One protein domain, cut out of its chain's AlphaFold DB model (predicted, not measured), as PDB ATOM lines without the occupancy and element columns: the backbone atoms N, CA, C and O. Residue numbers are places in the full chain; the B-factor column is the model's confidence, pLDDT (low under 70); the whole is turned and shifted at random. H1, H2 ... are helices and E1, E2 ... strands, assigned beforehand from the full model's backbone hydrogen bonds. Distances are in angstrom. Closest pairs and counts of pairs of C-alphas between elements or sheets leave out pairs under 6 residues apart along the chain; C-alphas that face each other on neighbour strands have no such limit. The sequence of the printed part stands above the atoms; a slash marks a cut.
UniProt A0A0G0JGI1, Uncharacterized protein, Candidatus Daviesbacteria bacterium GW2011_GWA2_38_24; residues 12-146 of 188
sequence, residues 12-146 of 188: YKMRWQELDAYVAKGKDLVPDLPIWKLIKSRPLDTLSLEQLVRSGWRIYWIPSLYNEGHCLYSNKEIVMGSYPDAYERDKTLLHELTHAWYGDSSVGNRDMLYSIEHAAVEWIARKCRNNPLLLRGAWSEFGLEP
ATOM      1  N   TYR A  12      26.276 -38.198 -37.997       76.56
ATOM      2  CA  TYR A  12      27.513 -37.802 -38.666       76.56
ATOM      3  C   TYR A  12      28.144 -38.926 -39.511       76.56
ATOM      4  O   TYR A  12      28.865 -38.630 -40.463       76.56
ATOM      5  N   LYS A  13      27.829 -40.202 -39.231       83.56
ATOM      6  CA  LYS A  13      28.285 -41.367 -40.016       83.56
ATOM      7  C   LYS A  13      27.309 -41.799 -41.107       83.56
ATOM      8  O   LYS A  13      27.689 -42.576 -41.981       83.56
ATOM      9  N   MET A  14      26.060 -41.334 -41.068       88.44
ATOM     10  CA  MET A  14      25.066 -41.713 -42.073       88.44
ATOM     11  C   MET A  14      25.475 -41.203 -43.449       88.44
ATOM     12  O   MET A  14      25.967 -40.079 -43.591       88.44
ATOM     13  N   ARG A  15      25.205 -41.990 -44.489       88.50
ATOM     14  CA  ARG A  15      25.302 -41.517 -45.873       88.50
ATOM     15  C   ARG A  15      24.214 -40.489 -46.151       88.50
ATOM     16  O   ARG A  15      23.201 -40.419 -45.457       88.50
ATOM     17  N   TRP A  16      24.405 -39.708 -47.212       86.31
ATOM     18  CA  TRP A  16      23.468 -38.651 -47.592       86.31
ATOM     19  C   TRP A  16      22.026 -39.156 -47.733       86.31
ATOM     20  O   TRP A  16      21.117 -38.596 -47.129       86.31
ATOM     21  N   GLN A  17      21.830 -40.265 -48.450       90.38
ATOM     22  CA  GLN A  17      20.503 -40.838 -48.687       90.38
ATOM     23  C   GLN A  17      19.846 -41.368 -47.403       90.38
ATOM     24  O   GLN A  17      18.627 -41.319 -47.267       90.38
ATOM     25  N   GLU A  18      20.646 -41.876 -46.464       90.56
ATOM     26  CA  GLU A  18      20.157 -42.406 -45.185       90.56
ATOM     27  C   GLU A  18      19.673 -41.274 -44.284       90.56
ATOM     28  O   GLU A  18      18.584 -41.358 -43.719       90.56
ATOM     29  N   LEU A  19      20.449 -40.191 -44.210       91.19
ATOM     30  CA  LEU A  19      20.080 -39.000 -43.458       91.19
ATOM     31  C   LEU A  19      18.853 -38.302 -44.068       91.19
ATOM     32  O   LEU A  19      17.932 -37.950 -43.333       91.19
ATOM     33  N   ASP A  20      18.801 -38.166 -45.400       91.50
ATOM     34  CA  ASP A  20      17.633 -37.643 -46.130       91.50
ATOM     35  C   ASP A  20      16.362 -38.436 -45.778       91.50
ATOM     36  O   ASP A  20      15.335 -37.852 -45.416       91.50
ATOM     37  N   ALA A  21      16.431 -39.772 -45.843       90.94
ATOM     38  CA  ALA A  21      15.306 -40.647 -45.526       90.94
ATOM     39  C   ALA A  21      14.901 -40.565 -44.045       90.94
ATOM     40  O   ALA A  21      13.708 -40.549 -43.729       90.94
ATOM     41  N   TYR A  22      15.876 -40.483 -43.135       90.50
ATOM     42  CA  TYR A  22      15.620 -40.348 -41.702       90.50
ATOM     43  C   TYR A  22      14.908 -39.028 -41.380       90.50
ATOM     44  O   TYR A  22      13.896 -39.029 -40.676       90.50
ATOM     45  N   VAL A  23      15.377 -37.910 -41.941       91.19
ATOM     46  CA  VAL A  23      14.754 -36.589 -41.766       91.19
ATOM     47  C   VAL A  23      13.356 -36.543 -42.380       91.19
ATOM     48  O   VAL A  23      12.445 -35.993 -41.761       91.19
ATOM     49  N   ALA A  24      13.148 -37.140 -43.560       91.94
ATOM     50  CA  ALA A  24      11.821 -37.241 -44.172       91.94
ATOM     51  C   ALA A  24      10.839 -37.991 -43.258       91.94
ATOM     52  O   ALA A  24       9.783 -37.463 -42.916       91.94
ATOM     53  N   LYS A  25      11.245 -39.160 -42.753       90.75
ATOM     54  CA  LYS A  25      10.458 -39.927 -41.781       90.75
ATOM     55  C   LYS A  25      10.192 -39.135 -40.494       90.75
ATOM     56  O   LYS A  25       9.099 -39.214 -39.944       90.75
ATOM     57  N   GLY A  26      11.171 -38.371 -40.008       88.00
ATOM     58  CA  GLY A  26      11.019 -37.511 -38.832       88.00
ATOM     59  C   GLY A  26       9.961 -36.417 -39.018       88.00
ATOM     60  O   GLY A  26       9.185 -36.161 -38.098       88.00
ATOM     61  N   LYS A  27       9.878 -35.821 -40.215       89.19
ATOM     62  CA  LYS A  27       8.834 -34.843 -40.568       89.19
ATOM     63  C   LYS A  27       7.438 -35.458 -40.572       89.19
ATOM     64  O   LYS A  27       6.509 -34.813 -40.103       89.19
ATOM     65  N   ASP A  28       7.305 -36.692 -41.048       91.06
ATOM     66  CA  ASP A  28       6.016 -37.390 -41.074       91.06
ATOM     67  C   ASP A  28       5.565 -37.819 -39.670       91.06
ATOM     68  O   ASP A  28       4.386 -37.737 -39.334       91.06
ATOM     69  N   LEU A  29       6.506 -38.276 -38.836       88.00
ATOM     70  CA  LEU A  29       6.210 -38.766 -37.486       88.00
ATOM     71  C   LEU A  29       5.954 -37.639 -36.485       88.00
ATOM     72  O   LEU A  29       5.147 -37.813 -35.572       88.00
ATOM     73  N   VAL A  30       6.650 -36.510 -36.626       86.94
ATOM     74  CA  VAL A  30       6.558 -35.374 -35.702       86.94
ATOM     75  C   VAL A  30       6.507 -34.058 -36.494       86.94
ATOM     76  O   VAL A  30       7.462 -33.277 -36.470       86.94
ATOM     77  N   PRO A  31       5.404 -33.780 -37.214       86.94
ATOM     78  CA  PRO A  31       5.310 -32.623 -38.113       86.94
ATOM     79  C   PRO A  31       5.344 -31.277 -37.380       86.94
ATOM     80  O   PRO A  31       5.742 -30.263 -37.954       86.94
ATOM     81  N   ASP A  32       4.964 -31.263 -36.103       85.94
ATOM     82  CA  ASP A  32       4.898 -30.054 -35.283       85.94
ATOM     83  C   ASP A  32       6.192 -29.705 -34.545       85.94
ATOM     84  O   ASP A  32       6.221 -28.695 -33.833       85.94
ATOM     85  N   LEU A  33       7.256 -30.494 -34.730       84.56
ATOM     86  CA  LEU A  33       8.551 -30.252 -34.099       84.56
ATOM     87  C   LEU A  33       9.043 -28.824 -34.425       84.56
ATOM     88  O   LEU A  33       9.057 -28.442 -35.605       84.56
ATOM     89  N   PRO A  34       9.451 -28.018 -33.422       86.06
ATOM     90  CA  PRO A  34       9.790 -26.610 -33.630       86.06
ATOM     91  C   PRO A  34      10.831 -26.385 -34.729       86.06
ATOM     92  O   PRO A  34      10.663 -25.475 -35.543       86.06
ATOM     93  N   ILE A  35      11.848 -27.249 -34.820       86.88
ATOM     94  CA  ILE A  35      12.907 -27.140 -35.830       86.88
ATOM     95  C   ILE A  35      12.356 -27.098 -37.265       86.88
ATOM     96  O   ILE A  35      12.849 -26.327 -38.082       86.88
ATOM     97  N   TRP A  36      11.270 -27.815 -37.582       89.06
ATOM     98  CA  TRP A  36      10.666 -27.790 -38.922       89.06
ATOM     99  C   TRP A  36      10.072 -26.434 -39.277       89.06
ATOM    100  O   TRP A  36      10.228 -25.960 -40.406       89.06
ATOM    101  N   LYS A  37       9.421 -25.791 -38.303       88.69
ATOM    102  CA  LYS A  37       8.878 -24.439 -38.464       88.69
ATOM    103  C   LYS A  37      10.021 -23.445 -38.649       88.69
ATOM    104  O   LYS A  37       9.938 -22.610 -39.545       88.69
ATOM    105  N   LEU A  38      11.101 -23.590 -37.877       89.88
ATOM    106  CA  LEU A  38      12.271 -22.711 -37.942       89.88
ATOM    107  C   LEU A  38      13.024 -22.827 -39.272       89.88
ATOM    108  O   LEU A  38      13.308 -21.800 -39.877       89.88
ATOM    109  N   ILE A  39      13.281 -24.037 -39.778       90.19
ATOM    110  CA  ILE A  39      13.929 -24.229 -41.090       90.19
ATOM    111  C   ILE A  39      13.144 -23.516 -42.196       90.19
ATOM    112  O   ILE A  39      13.734 -22.921 -43.094       90.19
ATOM    113  N   LYS A  40      11.808 -23.575 -42.138       89.38
ATOM    114  CA  LYS A  40      10.941 -22.957 -43.144       89.38
ATOM    115  C   LYS A  40      10.866 -21.434 -43.006       89.38
ATOM    116  O   LYS A  40      10.848 -20.750 -44.023       89.38
ATOM    117  N   SER A  41      10.749 -20.909 -41.786       90.62
ATOM    118  CA  SER A  41      10.527 -19.473 -41.554       90.62
ATOM    119  C   SER A  41      11.810 -18.648 -41.500       90.62
ATOM    120  O   SER A  41      11.768 -17.453 -41.781       90.62
ATOM    121  N   ARG A  42      12.935 -19.270 -41.138       91.50
ATOM    122  CA  ARG A  42      14.251 -18.636 -41.009       91.50
ATOM    123  C   ARG A  42      15.361 -19.578 -41.513       91.50
ATOM    124  O   ARG A  42      16.107 -20.131 -40.705       91.50
ATOM    125  N   PRO A  43      15.460 -19.842 -42.826       92.00
ATOM    126  CA  PRO A  43      16.502 -20.718 -43.365       92.00
ATOM    127  C   PRO A  43      17.910 -20.200 -43.023       92.00
ATOM    128  O   PRO A  43      18.114 -18.996 -42.901       92.00
ATOM    129  N   LEU A  44      18.871 -21.113 -42.859       92.25
ATOM    130  CA  LEU A  44      20.286 -20.760 -42.758       92.25
ATOM    131  C   LEU A  44      20.788 -20.395 -44.165       92.25
ATOM    132  O   LEU A  44      20.956 -21.265 -45.021       92.25
ATOM    133  N   ASP A  45      20.975 -19.102 -44.403       91.50
ATOM    134  CA  ASP A  45      21.433 -18.486 -45.651       91.50
ATOM    135  C   ASP A  45      22.564 -17.464 -45.392       91.50
ATOM    136  O   ASP A  45      23.026 -17.296 -44.263       91.50
ATOM    137  N   THR A  46      23.054 -16.771 -46.419       90.06
ATOM    138  CA  THR A  46      24.154 -15.805 -46.243       90.06
ATOM    139  C   THR A  46      23.771 -14.629 -45.338       90.06
ATOM    140  O   THR A  46      24.601 -14.174 -44.557       90.06
ATOM    141  N   LEU A  47      22.510 -14.181 -45.368       91.38
ATOM    142  CA  LEU A  47      22.028 -13.109 -44.492       91.38
ATOM    143  C   LEU A  47      22.006 -13.558 -43.029       91.38
ATOM    144  O   LEU A  47      22.303 -12.766 -42.136       91.38
ATOM    145  N   SER A  48      21.676 -14.823 -42.770       93.81
ATOM    146  CA  SER A  48      21.725 -15.383 -41.419       93.81
ATOM    147  C   SER A  48      23.150 -15.406 -40.848       93.81
ATOM    148  O   SER A  48      23.330 -15.102 -39.670       93.81
ATOM    149  N   LEU A  49      24.174 -15.654 -41.678       94.75
ATOM    150  CA  LEU A  49      25.580 -15.591 -41.259       94.75
ATOM    151  C   LEU A  49      25.983 -14.164 -40.867       94.75
ATOM    152  O   LEU A  49      26.519 -13.958 -39.777       94.75
ATOM    153  N   GLU A  50      25.637 -13.169 -41.690       93.81
ATOM    154  CA  GLU A  50      25.852 -11.754 -41.355       93.81
ATOM    155  C   GLU A  50      25.159 -11.377 -40.035       93.81
ATOM    156  O   GLU A  50      25.698 -10.627 -39.220       93.81
ATOM    157  N   GLN A  51      23.945 -11.886 -39.803       95.25
ATOM    158  CA  GLN A  51      23.202 -11.637 -38.567       95.25
ATOM    159  C   GLN A  51      23.861 -12.288 -37.348       95.25
ATOM    160  O   GLN A  51      23.900 -11.663 -36.283       95.25
ATOM    161  N   LEU A  52      24.410 -13.499 -37.477       95.88
ATOM    162  CA  LEU A  52      25.195 -14.127 -36.413       95.88
ATOM    163  C   LEU A  52      26.387 -13.235 -36.043       95.88
ATOM    164  O   LEU A  52      26.522 -12.853 -34.879       95.88
ATOM    165  N   VAL A  53      27.172 -12.789 -37.025       94.75
ATOM    166  CA  VAL A  53      28.318 -11.894 -36.784       94.75
ATOM    167  C   VAL A  53      27.882 -10.570 -36.150       94.75
ATOM    168  O   VAL A  53      28.409 -10.175 -35.108       94.75
ATOM    169  N   ARG A  54      26.858  -9.901 -36.699       95.31
ATOM    170  CA  ARG A  54      26.326  -8.632 -36.155       95.31
ATOM    171  C   ARG A  54      25.770  -8.773 -34.741       95.31
ATOM    172  O   ARG A  54      25.827  -7.825 -33.963       95.31
ATOM    173  N   SER A  55      25.229  -9.940 -34.401       94.75
ATOM    174  CA  SER A  55      24.724 -10.232 -33.056       94.75
ATOM    175  C   SER A  55      25.818 -10.667 -32.073       94.75
ATOM    176  O   SER A  55      25.508 -10.922 -30.904       94.75
ATOM    177  N   GLY A  56      27.080 -10.679 -32.513       95.56
ATOM    178  CA  GLY A  56      28.263 -10.872 -31.682       95.56
ATOM    179  C   GLY A  56      28.789 -12.301 -31.635       95.56
ATOM    180  O   GLY A  56      29.606 -12.578 -30.761       95.56
ATOM    181  N   TRP A  57      28.341 -13.192 -32.528       96.81
ATOM    182  CA  TRP A  57      28.891 -14.545 -32.600       96.81
ATOM    183  C   TRP A  57      30.347 -14.551 -33.049       96.81
ATOM    184  O   TRP A  57      30.741 -13.786 -33.930       96.81
ATOM    185  N   ARG A  58      31.147 -15.433 -32.443       95.31
ATOM    186  CA  ARG A  58      32.585 -15.564 -32.717       95.31
ATOM    187  C   ARG A  58      32.995 -17.019 -32.866       95.31
ATOM    188  O   ARG A  58      32.408 -17.889 -32.230       95.31
ATOM    189  N   ILE A  59      34.034 -17.256 -33.665       95.12
ATOM    190  CA  ILE A  59      34.669 -18.567 -33.811       95.12
ATOM    191  C   ILE A  59      36.048 -18.526 -33.158       95.12
ATOM    192  O   ILE A  59      36.836 -17.620 -33.437       95.12
ATOM    193  N   TYR A  60      36.345 -19.516 -32.322       94.00
ATOM    194  CA  TYR A  60      37.653 -19.701 -31.700       94.00
ATOM    195  C   TYR A  60      38.250 -21.039 -32.099       94.00
ATOM    196  O   TYR A  60      37.572 -22.064 -32.075       94.00
ATOM    197  N   TRP A  61      39.545 -21.029 -32.398       90.94
ATOM    198  CA  TRP A  61      40.306 -22.233 -32.696       90.94
ATOM    199  C   TRP A  61      41.045 -22.699 -31.448       90.94
ATOM    200  O   TRP A  61      41.865 -21.963 -30.896       90.94
ATOM    201  N   ILE A  62      40.765 -23.925 -31.013       92.00
ATOM    202  CA  ILE A  62      41.420 -24.564 -29.871       92.00
ATOM    203  C   ILE A  62      42.124 -25.828 -30.378       92.00
ATOM    204  O   ILE A  62      41.504 -26.888 -30.448       92.00
ATOM    205  N   PRO A  63      43.427 -25.755 -30.713       87.62
ATOM    206  CA  PRO A  63      44.157 -26.878 -31.309       87.62
ATOM    207  C   PRO A  63      44.206 -28.149 -30.452       87.62
ATOM    208  O   PRO A  63      44.488 -29.220 -30.973       87.62
ATOM    209  N   SER A  64      43.965 -28.047 -29.141       89.06
ATOM    210  CA  SER A  64      43.928 -29.205 -28.241       89.06
ATOM    211  C   SER A  64      42.646 -30.036 -28.353       89.06
ATOM    212  O   SER A  64      42.616 -31.149 -27.835       89.06
ATOM    213  N   LEU A  65      41.593 -29.510 -28.985       88.12
ATOM    214  CA  LEU A  65      40.398 -30.276 -29.333       88.12
ATOM    215  C   LEU A  65      40.633 -30.905 -30.706       88.12
ATOM    216  O   LEU A  65      40.972 -30.197 -31.649       88.12
ATOM    217  N   TYR A  66      40.483 -32.219 -30.833       87.19
ATOM    218  CA  TYR A  66      40.780 -32.925 -32.079       87.19
ATOM    219  C   TYR A  66      39.495 -33.435 -32.722       87.19
ATOM    220  O   TYR A  66      38.793 -34.237 -32.115       87.19
ATOM    221  N   ASN A  67      39.214 -33.008 -33.958       86.81
ATOM    222  CA  ASN A  67      38.007 -33.366 -34.711       86.81
ATOM    223  C   ASN A  67      36.682 -33.049 -33.993       86.81
ATOM    224  O   ASN A  67      35.690 -33.757 -34.170       86.81
ATOM    225  N   GLU A  68      36.655 -31.976 -33.206       88.69
ATOM    226  CA  GLU A  68      35.468 -31.552 -32.462       88.69
ATOM    227  C   GLU A  68      35.107 -30.089 -32.728       88.69
ATOM    228  O   GLU A  68      35.979 -29.236 -32.918       88.69
ATOM    229  N   GLY A  69      33.805 -29.814 -32.698       91.00
ATOM    230  CA  GLY A  69      33.222 -28.482 -32.698       91.00
ATOM    231  C   GLY A  69      32.181 -28.391 -31.590       91.00
ATOM    232  O   GLY A  69      31.560 -29.394 -31.247       91.00
ATOM    233  N   HIS A  70      32.038 -27.208 -30.998       92.12
ATOM    234  CA  HIS A  70      31.075 -26.961 -29.927       92.12
ATOM    235  C   HIS A  70      30.441 -25.580 -30.084       92.12
ATOM    236  O   HIS A  70      31.133 -24.560 -30.045       92.12
ATOM    237  N   CYS A  71      29.118 -25.530 -30.197       92.69
ATOM    238  CA  CYS A  71      28.335 -24.304 -30.126       92.69
ATOM    239  C   CYS A  71      28.002 -23.949 -28.665       92.69
ATOM    240  O   CYS A  71      27.107 -24.516 -28.043       92.69
ATOM    241  N   LEU A  72      28.673 -22.937 -28.120       92.00
ATOM    242  CA  LEU A  72      28.417 -22.379 -26.793       92.00
ATOM    243  C   LEU A  72      27.376 -21.255 -26.883       92.00
ATOM    244  O   LEU A  72      27.702 -20.063 -26.877       92.00
ATOM    245  N   TYR A  73      26.098 -21.634 -26.966       87.06
ATOM    246  CA  TYR A  73      25.006 -20.703 -27.275       87.06
ATOM    247  C   TYR A  73      24.879 -19.532 -26.289       87.06
ATOM    248  O   TYR A  73      24.657 -18.393 -26.703       87.06
ATOM    249  N   SER A  74      25.074 -19.779 -24.990       87.44
ATOM    250  CA  SER A  74      25.015 -18.741 -23.948       87.44
ATOM    251  C   SER A  74      26.059 -17.642 -24.137       87.44
ATOM    252  O   SER A  74      25.805 -16.484 -23.803       87.44
ATOM    253  N   ASN A  75      27.219 -18.003 -24.683       90.88
ATOM    254  CA  ASN A  75      28.353 -17.106 -24.854       90.88
ATOM    255  C   ASN A  75      28.405 -16.518 -26.269       90.88
ATOM    256  O   ASN A  75      29.161 -15.578 -26.503       90.88
ATOM    257  N   LYS A  76      27.584 -17.039 -27.195       94.62
ATOM    258  CA  LYS A  76      27.645 -16.766 -28.638       94.62
ATOM    259  C   LYS A  76      29.009 -17.118 -29.226       94.62
ATOM    260  O   LYS A  76      29.612 -16.348 -29.975       94.62
ATOM    261  N   GLU A  77      29.510 -18.290 -28.868       95.44
ATOM    262  CA  GLU A  77      30.823 -18.750 -29.306       95.44
ATOM    263  C   GLU A  77      30.688 -20.096 -30.001       95.44
ATOM    264  O   GLU A  77      29.930 -20.960 -29.571       95.44
ATOM    265  N   ILE A  78      31.437 -20.272 -31.080       95.50
ATOM    266  CA  ILE A  78      31.677 -21.566 -31.702       95.50
ATOM    267  C   ILE A  78      33.143 -21.884 -31.463       95.50
ATOM    268  O   ILE A  78      34.034 -21.116 -31.829       95.50
ATOM    269  N   VAL A  79      33.393 -23.012 -30.825       95.31
ATOM    270  CA  VAL A  79      34.736 -23.519 -30.590       95.31
ATOM    271  C   VAL A  79      35.009 -24.599 -31.619       95.31
ATOM    272  O   VAL A  79      34.256 -25.561 -31.709       95.31
ATOM    273  N   MET A  80      36.090 -24.447 -32.373       94.75
ATOM    274  CA  MET A  80      36.536 -25.410 -33.371       94.75
ATOM    275  C   MET A  80      37.889 -25.991 -32.969       94.75
ATOM    276  O   MET A  80      38.820 -25.263 -32.612       94.75
ATOM    277  N   GLY A  81      38.000 -27.312 -33.036       92.75
ATOM    278  CA  GLY A  81      39.246 -28.036 -32.846       92.75
ATOM    279  C   GLY A  81      40.171 -28.008 -34.060       92.75
ATOM    280  O   GLY A  81      39.890 -27.391 -35.086       92.75
ATOM    281  N   SER A  82      41.291 -28.718 -33.957       90.81
ATOM    282  CA  SER A  82      42.119 -29.058 -35.110       90.81
ATOM    283  C   SER A  82      41.451 -30.154 -35.939       90.81
ATOM    284  O   SER A  82      41.022 -31.171 -35.385       90.81
ATOM    285  N   TYR A  83      41.444 -29.974 -37.256       89.50
ATOM    286  CA  TYR A  83      40.972 -30.955 -38.227       89.50
ATOM    287  C   TYR A  83      42.074 -31.198 -39.262       89.50
ATOM    288  O   TYR A  83      42.513 -30.235 -39.892       89.50
ATOM    289  N   PRO A  84      42.530 -32.447 -39.462       83.81
ATOM    290  CA  PRO A  84      43.466 -32.767 -40.535       83.81
ATOM    291  C   PRO A  84      42.785 -32.740 -41.910       83.81
ATOM    292  O   PRO A  84      43.446 -32.510 -42.916       83.81
ATOM    293  N   ASP A  85      41.470 -32.967 -41.950       89.50
ATOM    294  CA  ASP A  85      40.660 -32.946 -43.163       89.50
ATOM    295  C   ASP A  85      39.820 -31.662 -43.221       89.50
ATOM    296  O   ASP A  85      38.952 -31.416 -42.376       89.50
ATOM    297  N   ALA A  86      40.070 -30.848 -44.247       88.69
ATOM    298  CA  ALA A  86      39.341 -29.612 -44.514       88.69
ATOM    299  C   ALA A  86      37.838 -29.846 -44.736       88.69
ATOM    300  O   ALA A  86      37.015 -29.013 -44.349       88.69
ATOM    301  N   TYR A  87      37.470 -30.994 -45.312       90.44
ATOM    302  CA  TYR A  87      36.076 -31.374 -45.492       90.44
ATOM    303  C   TYR A  87      35.367 -31.527 -44.144       90.44
ATOM    304  O   TYR A  87      34.272 -30.993 -43.947       90.44
ATOM    305  N   GLU A  88      35.992 -32.246 -43.210       90.00
ATOM    306  CA  GLU A  88      35.441 -32.480 -41.875       90.00
ATOM    307  C   GLU A  88      35.371 -31.178 -41.075       90.00
ATOM    308  O   GLU A  88      34.348 -30.917 -40.441       90.00
ATOM    309  N   ARG A  89      36.385 -30.312 -41.201       92.38
ATOM    310  CA  ARG A  89      36.391 -28.962 -40.618       92.38
ATOM    311  C   ARG A  89      35.159 -28.159 -41.028       92.38
ATOM    312  O   ARG A  89      34.431 -27.663 -40.171       92.38
ATOM    313  N   ASP A  90      34.926 -28.024 -42.332       93.88
ATOM    314  CA  ASP A  90      33.856 -27.172 -42.862       93.88
ATOM    315  C   ASP A  90      32.472 -27.794 -42.653       93.88
ATOM    316  O   ASP A  90      31.486 -27.081 -42.447       93.88
ATOM    317  N   LYS A  91      32.392 -29.130 -42.647       92.62
ATOM    318  CA  LYS A  91      31.185 -29.857 -42.246       92.62
ATOM    319  C   LYS A  91      30.831 -29.563 -40.789       92.62
ATOM    320  O   LYS A  91      29.687 -29.199 -40.525       92.62
ATOM    321  N   THR A  92      31.784 -29.688 -39.862       93.38
ATOM    322  CA  THR A  92      31.529 -29.405 -38.444       93.38
ATOM    323  C   THR A  92      31.261 -27.923 -38.203       93.38
ATOM    324  O   THR A  92      30.332 -27.589 -37.480       93.38
ATOM    325  N   LEU A  93      31.972 -27.018 -38.875       95.06
ATOM    326  CA  LEU A  93      31.694 -25.585 -38.784       95.06
ATOM    327  C   LEU A  93      30.220 -25.273 -39.086       95.06
ATOM    328  O   LEU A  93      29.558 -24.558 -38.336       95.06
ATOM    329  N   LEU A  94      29.689 -25.813 -40.183       95.38
ATOM    330  CA  LEU A  94      28.299 -25.570 -40.564       95.38
ATOM    331  C   LEU A  94      27.295 -26.301 -39.669       95.38
ATOM    332  O   LEU A  94      26.158 -25.842 -39.544       95.38
ATOM    333  N   HIS A  95      27.709 -27.387 -39.017       94.56
ATOM    334  CA  HIS A  95      26.945 -28.025 -37.945       94.56
ATOM    335  C   HIS A  95      26.780 -27.064 -36.763       94.56
ATOM    336  O   HIS A  95      25.653 -26.733 -36.392       94.56
ATOM    337  N   GLU A  96      27.878 -26.498 -36.263       94.75
ATOM    338  CA  GLU A  96      27.831 -25.552 -35.145       94.75
ATOM    339  C   GLU A  96      27.129 -24.236 -35.503       94.75
ATOM    340  O   GLU A  96      26.378 -23.694 -34.695       94.75
ATOM    341  N   LEU A  97      27.279 -23.738 -36.736       95.50
ATOM    342  CA  LEU A  97      26.522 -22.570 -37.210       95.50
ATOM    343  C   LEU A  97      25.013 -22.840 -37.259       95.50
ATOM    344  O   LEU A  97      24.210 -21.942 -37.004       95.50
ATOM    345  N   THR A  98      24.617 -24.078 -37.555       94.88
ATOM    346  CA  THR A  98      23.209 -24.483 -37.527       94.88
ATOM    347  C   THR A  98      22.670 -24.453 -36.094       94.88
ATOM    348  O   THR A  98      21.578 -23.920 -35.876       94.88
ATOM    349  N   HIS A  99      23.444 -24.926 -35.111       91.94
ATOM    350  CA  HIS A  99      23.112 -24.771 -33.690       91.94
ATOM    351  C   HIS A  99      23.039 -23.299 -33.266       91.94
ATOM    352  O   HIS A  99      22.065 -22.883 -32.639       91.94
ATOM    353  N   ALA A 100      24.011 -22.480 -33.670       93.56
ATOM    354  CA  ALA A 100      24.040 -21.055 -33.357       93.56
ATOM    355  C   ALA A 100      22.803 -20.313 -33.882       93.56
ATOM    356  O   ALA A 100      22.236 -19.453 -33.204       93.56
ATOM    357  N   TRP A 101      22.357 -20.660 -35.088       94.19
ATOM    358  CA  TRP A 101      21.212 -20.024 -35.723       94.19
ATOM    359  C   TRP A 101      19.871 -20.495 -35.156       94.19
ATOM    360  O   TRP A 101      18.989 -19.683 -34.851       94.19
ATOM    361  N   TYR A 102      19.688 -21.808 -35.005       90.12
ATOM    362  CA  TYR A 102      18.401 -22.367 -34.601       90.12
ATOM    363  C   TYR A 102      18.203 -22.476 -33.091       90.12
ATOM    364  O   TYR A 102      17.050 -22.527 -32.655       90.12
ATOM    365  N   GLY A 103      19.275 -22.387 -32.310       82.75
ATOM    366  CA  GLY A 103      19.265 -22.659 -30.882       82.75
ATOM    367  C   GLY A 103      19.927 -23.994 -30.581       82.75
ATOM    368  O   GLY A 103      19.849 -24.941 -31.368       82.75
ATOM    369  N   ASP A 104      20.567 -24.056 -29.421       65.31
ATOM    370  CA  ASP A 104      21.097 -25.302 -28.902       65.31
ATOM    371  C   ASP A 104      19.946 -26.175 -28.377       65.31
ATOM    372  O   ASP A 104      19.194 -25.777 -27.484       65.31
ATOM    373  N   SER A 105      19.786 -27.357 -28.969       53.41
ATOM    374  CA  SER A 105      18.845 -28.381 -28.515       53.41
ATOM    375  C   SER A 105      19.463 -29.308 -27.463       53.41
ATOM    376  O   SER A 105      18.819 -30.283 -27.080       53.41
ATOM    377  N   SER A 106      20.664 -29.016 -26.937       43.75
ATOM    378  CA  SER A 106      21.411 -29.831 -25.958       43.75
ATOM    379  C   SER A 106      20.740 -30.058 -24.593       43.75
ATOM    380  O   SER A 106      21.334 -30.679 -23.708       43.75
ATOM    381  N   VAL A 107      19.484 -29.652 -24.394       33.72
ATOM    382  CA  VAL A 107      18.758 -29.907 -23.144       33.72
ATOM    383  C   VAL A 107      18.234 -31.350 -23.118       33.72
ATOM    384  O   VAL A 107      17.062 -31.621 -23.348       33.72
ATOM    385  N   GLY A 108      19.166 -32.270 -22.857       38.91
ATOM    386  CA  GLY A 108      19.016 -33.593 -22.250       38.91
ATOM    387  C   GLY A 108      17.739 -34.394 -22.509       38.91
ATOM    388  O   GLY A 108      16.770 -34.233 -21.784       38.91
ATOM    389  N   ASN A 109      17.815 -35.373 -23.415       43.28
ATOM    390  CA  ASN A 109      17.504 -36.796 -23.182       43.28
ATOM    391  C   ASN A 109      17.751 -37.575 -24.490       43.28
ATOM    392  O   ASN A 109      17.613 -37.009 -25.571       43.28
ATOM    393  N   ARG A 110      18.030 -38.886 -24.442       55.88
ATOM    394  CA  ARG A 110      18.103 -39.756 -25.647       55.88
ATOM    395  C   ARG A 110      16.713 -40.065 -26.236       55.88
ATOM    396  O   ARG A 110      16.450 -41.187 -26.668       55.88
ATOM    397  N   ASP A 111      15.812 -39.091 -26.218       66.19
ATOM    398  CA  ASP A 111      14.447 -39.253 -26.697       66.19
ATOM    399  C   ASP A 111      14.386 -39.109 -28.223       66.19
ATOM    400  O   ASP A 111      15.208 -38.452 -28.866       66.19
ATOM    401  N   MET A 112      13.374 -39.730 -28.828       64.19
ATOM    402  CA  MET A 112      13.157 -39.720 -30.279       64.19
ATOM    403  C   MET A 112      13.067 -38.299 -30.867       64.19
ATOM    404  O   MET A 112      13.481 -38.085 -32.003       64.19
ATOM    405  N   LEU A 113      12.561 -37.325 -30.102       67.69
ATOM    406  CA  LEU A 113      12.484 -35.921 -30.524       67.69
ATOM    407  C   LEU A 113      13.882 -35.307 -30.670       67.69
ATOM    408  O   LEU A 113      14.213 -34.802 -31.737       67.69
ATOM    409  N   TYR A 114      14.721 -35.459 -29.644       70.38
ATOM    410  CA  TYR A 114      16.108 -34.987 -29.627       70.38
ATOM    411  C   TYR A 114      16.931 -35.583 -30.780       70.38
ATOM    412  O   TYR A 114      17.687 -34.888 -31.457       70.38
ATOM    413  N   SER A 115      16.712 -36.870 -31.055       80.12
ATOM    414  CA  SER A 115      17.293 -37.608 -32.180       80.12
ATOM    415  C   SER A 115      16.901 -37.025 -33.544       80.12
ATOM    416  O   SER A 115      17.747 -36.847 -34.417       80.12
ATOM    417  N   ILE A 116      15.622 -36.698 -33.746       84.62
ATOM    418  CA  ILE A 116      15.144 -36.093 -34.998       84.62
ATOM    419  C   ILE A 116      15.690 -34.669 -35.169       84.62
ATOM    420  O   ILE A 116      16.060 -34.296 -36.284       84.62
ATOM    421  N   GLU A 117      15.778 -33.887 -34.092       83.75
ATOM    422  CA  GLU A 117      16.366 -32.542 -34.135       83.75
ATOM    423  C   GLU A 117      17.851 -32.584 -34.501       83.75
ATOM    424  O   GLU A 117      18.267 -31.866 -35.405       83.75
ATOM    425  N   HIS A 118      18.642 -33.472 -33.892       85.19
ATOM    426  CA  HIS A 118      20.059 -33.626 -34.243       85.19
ATOM    427  C   HIS A 118      20.249 -34.093 -35.689       85.19
ATOM    428  O   HIS A 118      21.107 -33.572 -36.404       85.19
ATOM    429  N   ALA A 119      19.409 -35.018 -36.162       89.06
ATOM    430  CA  ALA A 119      19.404 -35.409 -37.568       89.06
ATOM    431  C   ALA A 119      19.089 -34.221 -38.491       89.06
ATOM    432  O   ALA A 119      19.699 -34.085 -39.550       89.06
ATOM    433  N   ALA A 120      18.151 -33.351 -38.098       90.75
ATOM    434  CA  ALA A 120      17.815 -32.143 -38.843       90.75
ATOM    435  C   ALA A 120      18.996 -31.171 -38.918       90.75
ATOM    436  O   ALA A 120      19.274 -30.656 -39.998       90.75
ATOM    437  N   VAL A 121      19.692 -30.948 -37.800       91.25
ATOM    438  CA  VAL A 121      20.880 -30.085 -37.737       91.25
ATOM    439  C   VAL A 121      21.964 -30.601 -38.681       91.25
ATOM    440  O   VAL A 121      22.388 -29.874 -39.578       91.25
ATOM    441  N   GLU A 122      22.336 -31.877 -38.558       92.00
ATOM    442  CA  GLU A 122      23.348 -32.506 -39.415       92.00
ATOM    443  C   GLU A 122      22.958 -32.441 -40.902       92.00
ATOM    444  O   GLU A 122      23.784 -32.202 -41.787       92.00
ATOM    445  N   TRP A 123      21.671 -32.624 -41.195       94.06
ATOM    446  CA  TRP A 123      21.137 -32.547 -42.548       94.06
ATOM    447  C   TRP A 123      21.245 -31.144 -43.144       94.06
ATOM    448  O   TRP A 123      21.706 -30.997 -44.278       94.06
ATOM    449  N   ILE A 124      20.861 -30.110 -42.388       93.06
ATOM    450  CA  ILE A 124      20.995 -28.708 -42.808       93.06
ATOM    451  C   ILE A 124      22.467 -28.371 -43.022       93.06
ATOM    452  O   ILE A 124      22.811 -27.871 -44.089       93.06
ATOM    453  N   ALA A 125      23.333 -28.708 -42.065       92.31
ATOM    454  CA  ALA A 125      24.761 -28.424 -42.118       92.31
ATOM    455  C   ALA A 125      25.391 -28.912 -43.425       92.31
ATOM    456  O   ALA A 125      26.029 -28.155 -44.157       92.31
ATOM    457  N   ARG A 126      25.119 -30.166 -43.790       92.06
ATOM    458  CA  ARG A 126      25.596 -30.758 -45.043       92.06
ATOM    459  C   ARG A 126      24.986 -30.112 -46.289       92.06
ATOM    460  O   ARG A 126      25.708 -29.922 -47.269       92.06
ATOM    461  N   LYS A 127      23.696 -29.741 -46.274       91.75
ATOM    462  CA  LYS A 127      23.085 -28.979 -47.383       91.75
ATOM    463  C   LYS A 127      23.764 -27.631 -47.572       91.75
ATOM    464  O   LYS A 127      24.104 -27.277 -48.699       91.75
ATOM    465  N   CYS A 128      23.967 -26.903 -46.480       91.31
ATOM    466  CA  CYS A 128      24.617 -25.602 -46.474       91.31
ATOM    467  C   CYS A 128      26.076 -25.716 -46.925       91.31
ATOM    468  O   CYS A 128      26.528 -24.888 -47.708       91.31
ATOM    469  N   ARG A 129      26.780 -26.789 -46.547       92.31
ATOM    470  CA  ARG A 129      28.171 -27.039 -46.964       92.31
ATOM    471  C   ARG A 129      28.279 -27.290 -48.457       92.31
ATOM    472  O   ARG A 129      29.214 -26.828 -49.102       92.31
ATOM    473  N   ASN A 130      27.296 -27.986 -49.023       88.94
ATOM    474  CA  ASN A 130      27.211 -28.204 -50.463       88.94
ATOM    475  C   ASN A 130      26.709 -26.969 -51.242       88.94
ATOM    476  O   ASN A 130      26.627 -27.022 -52.469       88.94
ATOM    477  N   ASN A 131      26.364 -25.865 -50.566       89.38
ATOM    478  CA  ASN A 131      26.016 -24.593 -51.193       89.38
ATOM    479  C   ASN A 131      27.250 -23.663 -51.211       89.38
ATOM    480  O   ASN A 131      27.641 -23.143 -50.164       89.38
ATOM    481  N   PRO A 132      27.837 -23.385 -52.392       88.25
ATOM    482  CA  PRO A 132      29.053 -22.581 -52.496       88.25
ATOM    483  C   PRO A 132      28.937 -21.157 -51.941       88.25
ATOM    484  O   PRO A 132      29.910 -20.636 -51.408       88.25
ATOM    485  N   LEU A 133      27.764 -20.519 -52.054       87.44
ATOM    486  CA  LEU A 133      27.547 -19.164 -51.528       87.44
ATOM    487  C   LEU A 133      27.586 -19.150 -50.003       87.44
ATOM    488  O   LEU A 133      28.191 -18.268 -49.403       87.44
ATOM    489  N   LEU A 134      26.960 -20.152 -49.389       91.31
ATOM    490  CA  LEU A 134      26.929 -20.307 -47.942       91.31
ATOM    491  C   LEU A 134      28.300 -20.659 -47.378       91.31
ATOM    492  O   LEU A 134      28.717 -20.054 -46.398       91.31
ATOM    493  N   LEU A 135      29.012 -21.588 -48.017       92.75
ATOM    494  CA  LEU A 135      30.366 -21.951 -47.610       92.75
ATOM    495  C   LEU A 135      31.327 -20.757 -47.730       92.75
ATOM    496  O   LEU A 135      32.066 -20.467 -46.794       92.75
ATOM    497  N   ARG A 136      31.251 -20.002 -48.837       91.19
ATOM    498  CA  ARG A 136      32.016 -18.759 -49.004       91.19
ATOM    499  C   ARG A 136      31.679 -17.741 -47.920       91.19
ATOM    500  O   ARG A 136      32.599 -17.168 -47.351       91.19
ATOM    501  N   GLY A 137      30.390 -17.526 -47.651       91.56
ATOM    502  CA  GLY A 137      29.932 -16.622 -46.597       91.56
ATOM    503  C   GLY A 137      30.462 -17.037 -45.228       91.56
ATOM    504  O   GLY A 137      30.973 -16.205 -44.493       91.56
ATOM    505  N   ALA A 138      30.432 -18.332 -44.906       93.62
ATOM    506  CA  ALA A 138      30.969 -18.835 -43.644       93.62
ATOM    507  C   ALA A 138      32.473 -18.558 -43.523       93.62
ATOM    508  O   ALA A 138      32.937 -18.156 -42.459       93.62
ATOM    509  N   TRP A 139      33.232 -18.701 -44.613       93.00
ATOM    510  CA  TRP A 139      34.640 -18.325 -44.608       93.00
ATOM    511  C   TRP A 139      34.842 -16.814 -44.475       93.00
ATOM    512  O   TRP A 139      35.607 -16.379 -43.622       93.00
ATOM    513  N   SER A 140      34.159 -15.995 -45.277       90.56
ATOM    514  CA  SER A 140      34.403 -14.548 -45.304       90.56
ATOM    515  C   SER A 140      33.916 -13.831 -44.049       90.56
ATOM    516  O   SER A 140      34.654 -13.020 -43.496       90.56
ATOM    517  N   GLU A 141      32.706 -14.140 -43.581       90.69
ATOM    518  CA  GLU A 141      32.086 -13.467 -42.431       90.69
ATOM    519  C   GLU A 141      32.839 -13.758 -41.126       90.69
ATOM    520  O   GLU A 141      32.932 -12.896 -40.252       90.69
ATOM    521  N   PHE A 142      33.431 -14.950 -41.011       87.19
ATOM    522  CA  PHE A 142      34.214 -15.351 -39.840       87.19
ATOM    523  C   PHE A 142      35.734 -15.291 -40.054       87.19
ATOM    524  O   PHE A 142      36.490 -15.739 -39.193       87.19
ATOM    525  N   GLY A 143      36.195 -14.725 -41.176       86.19
ATOM    526  CA  GLY A 143      37.620 -14.521 -41.459       86.19
ATOM    527  C   GLY A 143      38.440 -15.813 -41.553       86.19
ATOM    528  O   GLY A 143      39.600 -15.832 -41.145       86.19
ATOM    529  N   LEU A 144      37.844 -16.895 -42.051       86.88
ATOM    530  CA  LEU A 144      38.493 -18.192 -42.222       86.88
ATOM    531  C   LEU A 144      39.178 -18.292 -43.585       86.88
ATOM    532  O   LEU A 144      38.691 -17.771 -44.590       86.88
ATOM    533  N   GLU A 145      40.287 -19.028 -43.629       88.06
ATOM    534  CA  GLU A 145      40.972 -19.330 -44.882       88.06
ATOM    535  C   GLU A 145      40.170 -20.358 -45.713       88.06
ATOM    536  O   GLU A 145      39.865 -21.456 -45.214       88.06
ATOM    537  N   PRO A 146      39.839 -20.032 -46.980       89.12
ATOM    538  CA  PRO A 146      39.232 -20.976 -47.910       89.12
ATOM    539  C   PRO A 146      40.105 -22.215 -48.114       89.12
ATOM    540  O   PRO A 146      41.305 -22.102 -48.344       89.12
TER     541      PRO A 146
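What this domain is: This is residues 12 to 146 of the 188 residues of an uncharacterized protein of Candidatus Daviesbacteria bacterium GW2011_GWA2_38_24 (UniProt A0A0G0JGI1). A small sheet of three strands has H4 packed along one face and no named helix on the other, two layers, while H5 crosses H4 and reaches away from the sheet to H1. H3 and H6 run side by side, and H2 lies near H4 and H5. The printed part has 135 residues with named elements in the order H1 H2 H3 E1 E2 E3 H4 H5 H6, mostly helix; the mixed sheet runs E1 E3 E2. It is compact, radius of gyration of the C-alphas 14.5 A, spanning 40 by 30 by 29 A.

How they stand to each other: Inner strand E3, residues 77 to 82, is parallel to E1, residues 58 to 66, with N 60 and O 78 2.9 A apart. E1 bends by 85 degrees at residue 63. E3 forms a hairpin with antiparallel E2, residues 69 to 72; N 72 and O 77 are 2.8 A apart. H4, residues 86 to 102, is on the sheet at a height of 8.8 A, over E3 and E2. The hub H5, residues 112 to 129, touches H4 at a steep tilt of 57 degrees, opposite ways, the closest C-alphas being those of His 95 and Ala 125, 4.7 A. H5 also touches H1, residues 16 to 29, with residues 116 to 123 alone; the closest C-alphas, of Gly 26 and Ile 116, are 5.8 A apart. H3, residues 46 to 54, touches H6, residues 132 to 141, at a shallow tilt of 13 degrees, the same way; the closest C-alphas, of Thr 46 and Leu 134, are 5.6 A apart. H2, residues 34 to 41, is close to H5 but not clearly touching, C-alphas of Ile 35 and Glu 117 6.6 A apart. In all six helices every O i to N i+4 pair is within hydrogen-bond range.

Where its parts are: H1 begins at C-alpha 16 (23.468, -38.651, -47.592), and H6 ends at C-alpha 141 (32.086, -13.467, -42.431). H5 is 25.8 A long, H4 24.3 A and E1 19.2 A.

The domain as a whole: The farthest C-alphas, of Asp 28 and Ser 64, are 40.9 A apart. The printed part has no cut and no long link. Residues 104 to 113 have pLDDT under 70.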